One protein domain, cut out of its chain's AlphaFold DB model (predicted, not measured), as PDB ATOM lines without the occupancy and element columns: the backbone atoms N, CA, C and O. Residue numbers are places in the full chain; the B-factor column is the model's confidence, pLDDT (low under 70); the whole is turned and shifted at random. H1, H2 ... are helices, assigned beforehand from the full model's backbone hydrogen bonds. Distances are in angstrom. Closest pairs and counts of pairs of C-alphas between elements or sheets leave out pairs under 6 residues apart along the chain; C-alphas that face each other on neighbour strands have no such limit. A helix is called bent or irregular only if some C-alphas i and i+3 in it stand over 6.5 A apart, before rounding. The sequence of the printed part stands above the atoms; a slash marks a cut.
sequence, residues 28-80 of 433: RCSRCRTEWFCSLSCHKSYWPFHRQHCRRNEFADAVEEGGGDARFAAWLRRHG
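This is residues 28 to 80 of the 433 residues of the protein "Predicted protein" of Chlamydomonas reinhardtii (UniProt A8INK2). A helix, H1, stands at one end and a small helical hairpin, H2 and H3, at the other, joined by residues 51 to 57, while residues 28 to 39, without a named element, reach from the middle to H1. The 53 printed residues hold three named helices and no named strand, all helix in class. The whole is loose, radius of gyration of the C-alphas 14.0 A, and flat, spanning 39 by 21 by 11 A.

Past residue 39, look at H1, residues 40 to 50; it is apart from H2, residues 58 to 64, and from H3, residues 70 to 78. H2 and H3 touch, their closest C-alphas, Val 63 and Phe 72, 6.1 A apart; this hairpin has a shallow tilt of 21 degrees, opposite ways. In H2 and H3 every O i to N i+4 pair is within hydrogen-bond range, in H1 5 of 7.

Find C-alpha 40 at (-42.000, 28.325, -90.277); H1 runs 13.3 A from there, irregular, with C-alphas 45 and 48 7.3 A apart. H2 measures 10.4 A; H3 runs 12.7 A to C-alpha 78 at (-26.192, 6.743, -67.254).

The printed part has no cut and no long link. Residues 65 to 70, of which 70 belongs to H3, stand free. Seventeen residues have pLDDT under 70, among them 62 to 74.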
ATOM      1  N   ARG A  28     -43.339  22.034 -83.464       95.31
ATOM      2  CA  ARG A  28     -42.304  22.205 -82.435       95.31
ATOM      3  C   ARG A  28     -40.988  22.651 -83.057       95.31
ATOM      4  O   ARG A  28     -40.639  22.230 -84.161       95.31
ATOM      5  N   CYS A  29     -40.208  23.447 -82.327       95.56
ATOM      6  CA  CYS A  29     -38.824  23.711 -82.720       95.56
ATOM      7  C   CYS A  29     -38.052  22.385 -82.834       95.56
ATOM      8  O   CYS A  29     -37.940  21.654 -81.851       95.56
ATOM      9  N   SER A  30     -37.456  22.095 -83.991       90.62
ATOM     10  CA  SER A  30     -36.745  20.829 -84.232       90.62
ATOM     11  C   SER A  30     -35.541  20.603 -83.312       90.62
ATOM     12  O   SER A  30     -35.130  19.465 -83.117       90.62
ATOM     13  N   ARG A  31     -34.976  21.670 -82.731       92.44
ATOM     14  CA  ARG A  31     -33.774  21.599 -81.890       92.44
ATOM     15  C   ARG A  31     -34.081  21.434 -80.400       92.44
ATOM     16  O   ARG A  31     -33.488  20.575 -79.756       92.44
ATOM     17  N   CYS A  32     -34.963  22.261 -79.837       94.44
ATOM     18  CA  CYS A  32     -35.270  22.234 -78.398       94.44
ATOM     19  C   CYS A  32     -36.581  21.514 -78.064       94.44
ATOM     20  O   CYS A  32     -36.783  21.090 -76.925       94.44
ATOM     21  N   ARG A  33     -37.493  21.411 -79.038       90.94
ATOM     22  CA  ARG A  33     -38.845  20.845 -78.913       90.94
ATOM     23  C   ARG A  33     -39.683  21.387 -77.745       90.94
ATOM     24  O   ARG A  33     -40.668  20.762 -77.374       90.94
ATOM     25  N   THR A  34     -39.277  22.519 -77.171       93.19
ATOM     26  CA  THR A  34     -39.927  23.148 -76.012       93.19
ATOM     27  C   THR A  34     -40.945  24.189 -76.468       93.19
ATOM     28  O   THR A  34     -42.048  24.228 -75.946       93.19
ATOM     29  N   GLU A  35     -40.600  24.968 -77.496       95.94
ATOM     30  CA  GLU A  35     -41.471  26.008 -78.052       95.94
ATOM     31  C   GLU A  35     -42.286  25.517 -79.253       95.94
ATOM     32  O   GLU A  35     -41.811  24.691 -80.052       95.94
ATOM     33  N   TRP A  36     -43.484  26.089 -79.399       97.38
ATOM     34  CA  TRP A  36     -44.453  25.788 -80.450       97.38
ATOM     35  C   TRP A  36     -44.663  26.978 -81.393       97.38
ATOM     36  O   TRP A  36     -44.688  28.136 -80.977       97.38
ATOM     37  N   PHE A  37     -44.846  26.690 -82.681       97.69
ATOM     38  CA  PHE A  37     -45.048  27.679 -83.735       97.69
ATOM     39  C   PHE A  37     -46.074  27.180 -84.746       97.69
ATOM     40  O   PHE A  37     -45.906  26.101 -85.297       97.69
ATOM     41  N   CYS A  38     -47.081  27.975 -85.097       97.75
ATOM     42  CA  CYS A  38     -48.060  27.582 -86.121       97.75
ATOM     43  C   CYS A  38     -47.478  27.517 -87.550       97.75
ATOM     44  O   CYS A  38     -48.106  27.002 -88.469       97.75
ATOM     45  N   SER A  39     -46.284  28.083 -87.782       97.31
ATOM     46  CA  SER A  39     -45.640  28.099 -89.098       97.31
ATOM     47  C   SER A  39     -44.133  28.356 -89.027       97.31
ATOM     48  O   SER A  39     -43.614  28.943 -88.074       97.31
ATOM     49  N   LEU A  40     -43.421  27.997 -90.102       96.62
ATOM     50  CA  LEU A  40     -42.000  28.325 -90.277       96.62
ATOM     51  C   LEU A  40     -41.737  29.839 -90.320       96.62
ATOM     52  O   LEU A  40     -40.658  30.275 -89.926       96.62
ATOM     53  N   SER A  41     -42.705  30.633 -90.789       97.75
ATOM     54  CA  SER A  41     -42.610  32.097 -90.788       97.75
ATOM     55  C   SER A  41     -42.568  32.634 -89.355       97.75
ATOM     56  O   SER A  41     -41.636  33.349 -88.993       97.75
ATOM     57  N   CYS A  42     -43.498  32.185 -88.504       97.94
ATOM     58  CA  CYS A  42     -43.528  32.545 -87.084       97.94
ATOM     59  C   CYS A  42     -42.253  32.119 -86.346       97.94
ATOM     60  O   CYS A  42     -41.703  32.899 -85.573       97.94
ATOM     61  N   HIS A  43     -41.732  30.923 -86.636       97.56
ATOM     62  CA  HIS A  43     -40.462  30.473 -86.067       97.56
ATOM     63  C   HIS A  43     -39.285  31.374 -86.481       97.56
ATOM     64  O   HIS A  43     -38.490  31.765 -85.630       97.56
ATOM     65  N   LYS A  44     -39.175  31.744 -87.767       97.50
ATOM     66  CA  LYS A  44     -38.103  32.628 -88.261       97.50
ATOM     67  C   LYS A  44     -38.178  34.028 -87.655       97.50
ATOM     68  O   LYS A  44     -37.140  34.558 -87.268       97.50
ATOM     69  N   SER A  45     -39.377  34.597 -87.544       97.38
ATOM     70  CA  SER A  45     -39.580  35.919 -86.939       97.38
ATOM     71  C   SER A  45     -39.222  35.931 -85.452       97.38
ATOM     72  O   SER A  45     -38.590  36.875 -84.983       97.38
ATOM     73  N   TYR A  46     -39.543  34.857 -84.724       97.50
ATOM     74  CA  TYR A  46     -39.255  34.738 -83.292       97.50
ATOM     75  C   TYR A  46     -37.827  34.244 -82.978       97.50
ATOM     76  O   TYR A  46     -37.350  34.329 -81.843       97.50
ATOM     77  N   TRP A  47     -37.093  33.757 -83.985       96.44
ATOM     78  CA  TRP A  47     -35.761  33.168 -83.828       96.44
ATOM     79  C   TRP A  47     -34.726  34.044 -83.091       96.44
ATOM     80  O   TRP A  47     -33.984  33.493 -82.273       96.44
ATOM     81  N   PRO A  48     -34.634  35.377 -83.303       96.94
ATOM     82  CA  PRO A  48     -33.661  36.216 -82.596       96.94
ATOM     83  C   PRO A  48     -33.795  36.171 -81.068       96.94
ATOM     84  O   PRO A  48     -32.778  36.276 -80.373       96.94
ATOM     85  N   PHE A  49     -35.022  35.973 -80.576       96.88
ATOM     86  CA  PHE A  49     -35.354  35.814 -79.161       96.88
ATOM     87  C   PHE A  49     -35.173  34.358 -78.725       96.88
ATOM     88  O   PHE A  49     -34.448  34.071 -77.773       96.88
ATOM     89  N   HIS A  50     -35.736  33.419 -79.491       96.75
ATOM     90  CA  HIS A  50     -35.688  31.999 -79.154       96.75
ATOM     91  C   HIS A  50     -34.264  31.429 -79.103       96.75
ATOM     92  O   HIS A  50     -33.962  30.611 -78.237       96.75
ATOM     93  N   ARG A  51     -33.352  31.862 -79.984       96.75
ATOM     94  CA  ARG A  51     -31.991  31.296 -80.100       96.75
ATOM     95  C   ARG A  51     -31.173  31.342 -78.806       96.75
ATOM     96  O   ARG A  51     -30.280  30.518 -78.643       96.75
ATOM     97  N   GLN A  52     -31.461  32.285 -77.906       95.75
ATOM     98  CA  GLN A  52     -30.761  32.404 -76.619       95.75
ATOM     99  C   GLN A  52     -31.156  31.276 -75.651       95.75
ATOM    100  O   GLN A  52     -30.341  30.833 -74.842       95.75
ATOM    101  N   HIS A  53     -32.384  30.767 -75.787       93.25
ATOM    102  CA  HIS A  53     -32.957  29.701 -74.964       93.25
ATOM    103  C   HIS A  53     -33.055  28.358 -75.707       93.25
ATOM    104  O   HIS A  53     -33.264  27.316 -75.087       93.25
ATOM    105  N   CYS A  54     -32.846  28.353 -77.026       95.31
ATOM    106  CA  CYS A  54     -32.873  27.164 -77.869       95.31
ATOM    107  C   CYS A  54     -31.659  26.259 -77.599       95.31
ATOM    108  O   CYS A  54     -30.622  26.334 -78.266       95.31
ATOM    109  N   ARG A  55     -31.789  25.371 -76.612       93.81
ATOM    110  CA  ARG A  55     -30.812  24.314 -76.326       93.81
ATOM    111  C   ARG A  55     -31.272  23.000 -76.936       93.81
ATOM    112  O   ARG A  55     -32.465  22.724 -76.991       93.81
ATOM    113  N   ARG A  56     -30.319  22.203 -77.426       86.69
ATOM    114  CA  ARG A  56     -30.624  20.877 -77.970       86.69
ATOM    115  C   ARG A  56     -31.215  20.021 -76.852       86.69
ATOM    116  O   ARG A  56     -30.598  19.905 -75.795       86.69
ATOM    117  N   ASN A  57     -32.402  19.471 -77.072       82.69
ATOM    118  CA  ASN A  57     -33.057  18.631 -76.079       82.69
ATOM    119  C   ASN A  57     -32.545  17.195 -76.211       82.69
ATOM    120  O   ASN A  57     -33.115  16.378 -76.931       82.69
ATOM    121  N   GLU A  58     -31.444  16.909 -75.515       79.31
ATOM    122  CA  GLU A  58     -30.790  15.594 -75.531       79.31
ATOM    123  C   GLU A  58     -31.737  14.461 -75.114       79.31
ATOM    124  O   GLU A  58     -31.598  13.335 -75.584       79.31
ATOM    125  N   PHE A  59     -32.730  14.764 -74.273       69.94
ATOM    126  CA  PHE A  59     -33.732  13.801 -73.830       69.94
ATOM    127  C   PHE A  59     -34.691  13.412 -74.961       69.94
ATOM    128  O   PHE A  59     -34.881  12.229 -75.231       69.94
ATOM    129  N   ALA A  60     -35.275  14.395 -75.647       68.69
ATOM    130  CA  ALA A  60     -36.250  14.137 -76.705       68.69
ATOM    131  C   ALA A  60     -35.606  13.526 -77.964       68.69
ATOM    132  O   ALA A  60     -36.204  12.663 -78.612       68.69
ATOM    133  N   ASP A  61     -34.371  13.925 -78.282       70.12
ATOM    134  CA  ASP A  61     -33.597  13.322 -79.371       70.12
ATOM    135  C   ASP A  61     -33.289  11.839 -79.085       70.12
ATOM    136  O   ASP A  61     -33.454  10.999 -79.968       70.12
ATOM    137  N   ALA A  62     -32.927  11.483 -77.845       68.06
ATOM    138  CA  ALA A  62     -32.630  10.096 -77.470       68.06
ATOM    139  C   ALA A  62     -33.857   9.163 -77.505       68.06
ATOM    140  O   ALA A  62     -33.703   7.961 -77.739       68.06
ATOM    141  N   VAL A  63     -35.061   9.698 -77.270       69.50
ATOM    142  CA  VAL A  63     -36.321   8.933 -77.304       69.50
ATOM    143  C   VAL A  63     -36.742   8.608 -78.741       69.50
ATOM    144  O   VAL A  63     -37.117   7.472 -79.019       69.50
ATOM    145  N   GLU A  64     -36.644   9.563 -79.668       68.44
ATOM    146  CA  GLU A  64     -37.082   9.357 -81.058       68.44
ATOM    147  C   GLU A  64     -36.051   8.616 -81.915       68.44
ATOM    148  O   GLU A  64     -36.414   7.724 -82.678       68.44
ATOM    149  N   GLU A  65     -34.758   8.920 -81.762       68.00
ATOM    150  CA  GLU A  65     -33.690   8.257 -82.527       68.00
ATOM    151  C   GLU A  65     -33.494   6.789 -82.092       68.00
ATOM    152  O   GLU A  65     -32.833   6.001 -82.768       68.00
ATOM    153  N   GLY A  66     -34.063   6.412 -80.940       57.44
ATOM    154  CA  GLY A  66     -33.953   5.085 -80.347       57.44
ATOM    155  C   GLY A  66     -35.029   4.080 -80.746       57.44
ATOM    156  O   GLY A  66     -34.832   2.916 -80.417       57.44
ATOM    157  N   GLY A  67     -36.123   4.491 -81.407       55.88
ATOM    158  CA  GLY A  67     -37.154   3.586 -81.939       55.88
ATOM    159  C   GLY A  67     -37.472   2.374 -81.048       55.88
ATOM    160  O   GLY A  67     -37.370   1.244 -81.512       55.88
ATOM    161  N   GLY A  68     -37.801   2.599 -79.770       55.41
ATOM    162  CA  GLY A  68     -38.157   1.545 -78.807       55.41
ATOM    163  C   GLY A  68     -37.087   1.254 -77.744       55.41
ATOM    164  O   GLY A  68     -36.026   0.716 -78.041       55.41
ATOM    165  N   ASP A  69     -37.414   1.604 -76.493       62.22
ATOM    166  CA  ASP A  69     -36.893   1.190 -75.169       62.22
ATOM    167  C   ASP A  69     -35.382   1.054 -74.886       62.22
ATOM    168  O   ASP A  69     -34.920   1.439 -73.807       62.22
ATOM    169  N   ALA A  70     -34.561   0.530 -75.794       61.09
ATOM    170  CA  ALA A  70     -33.203   0.096 -75.473       61.09
ATOM    171  C   ALA A  70     -32.242   1.261 -75.171       61.09
ATOM    172  O   ALA A  70     -31.462   1.198 -74.214       61.09
ATOM    173  N   ARG A  71     -32.301   2.353 -75.947       62.62
ATOM    174  CA  ARG A  71     -31.459   3.543 -75.706       62.62
ATOM    175  C   ARG A  71     -31.965   4.394 -74.546       62.62
ATOM    176  O   ARG A  71     -31.149   4.922 -73.793       62.62
ATOM    177  N   PHE A  72     -33.279   4.457 -74.344       65.75
ATOM    178  CA  PHE A  72     -33.882   5.151 -73.207       65.75
ATOM    179  C   PHE A  72     -33.486   4.496 -71.874       65.75
ATOM    180  O   PHE A  72     -33.030   5.175 -70.953       65.75
ATOM    181  N   ALA A  73     -33.518   3.161 -71.807       62.25
ATOM    182  CA  ALA A  73     -33.046   2.410 -70.646       62.25
ATOM    183  C   ALA A  73     -31.537   2.590 -70.382       62.25
ATOM    184  O   ALA A  73     -31.102   2.530 -69.229       62.25
ATOM    185  N   ALA A  74     -30.723   2.798 -71.423       68.31
ATOM    186  CA  ALA A  74     -29.298   3.104 -71.280       68.31
ATOM    187  C   ALA A  74     -29.060   4.548 -70.799       68.31
ATOM    188  O   ALA A  74     -28.196   4.777 -69.950       68.31
ATOM    189  N   TRP A  75     -29.851   5.507 -71.287       74.69
ATOM    190  CA  TRP A  75     -29.817   6.902 -70.847       74.69
ATOM    191  C   TRP A  75     -30.198   7.036 -69.363       74.69
ATOM    192  O   TRP A  75     -29.439   7.625 -68.592       74.69
ATOM    193  N   LEU A  76     -31.290   6.396 -68.922       69.62
ATOM    194  CA  LEU A  76     -31.700   6.368 -67.508       69.62
ATOM    195  C   LEU A  76     -30.608   5.793 -66.592       69.62
ATOM    196  O   LEU A  76     -30.297   6.377 -65.552       69.62
ATOM    197  N   ARG A  77     -29.960   4.696 -67.016       72.31
ATOM    198  CA  ARG A  77     -28.828   4.089 -66.295       72.31
ATOM    199  C   ARG A  77     -27.624   5.027 -66.191       72.31
ATOM    200  O   ARG A  77     -26.976   5.060 -65.149       72.31
ATOM    201  N   ARG A  78     -27.332   5.809 -67.235       76.25
ATOM    202  CA  ARG A  78     -26.192   6.743 -67.254       76.25
ATOM    203  C   ARG A  78     -26.405   7.961 -66.356       76.25
ATOM    204  O   ARG A  78     -25.441   8.477 -65.805       76.25
ATOM    205  N   HIS A  79     -27.651   8.395 -66.188       73.69
ATOM    206  CA  HIS A  79     -28.005   9.560 -65.375       73.69
ATOM    207  C   HIS A  79     -28.349   9.225 -63.917       73.69
ATOM    208  O   HIS A  79     -28.885  10.076 -63.208       73.69
ATOM    209  N   GLY A  80     -28.061   8.001 -63.454       66.50
ATOM    210  CA  GLY A  80     -28.253   7.593 -62.056       66.50
ATOM    211  C   GLY A  80     -29.713   7.571 -61.594       66.50
ATOM    212  O   GLY A  80     -29.990   7.280 -60.434       66.50
TER     213      GLY A  80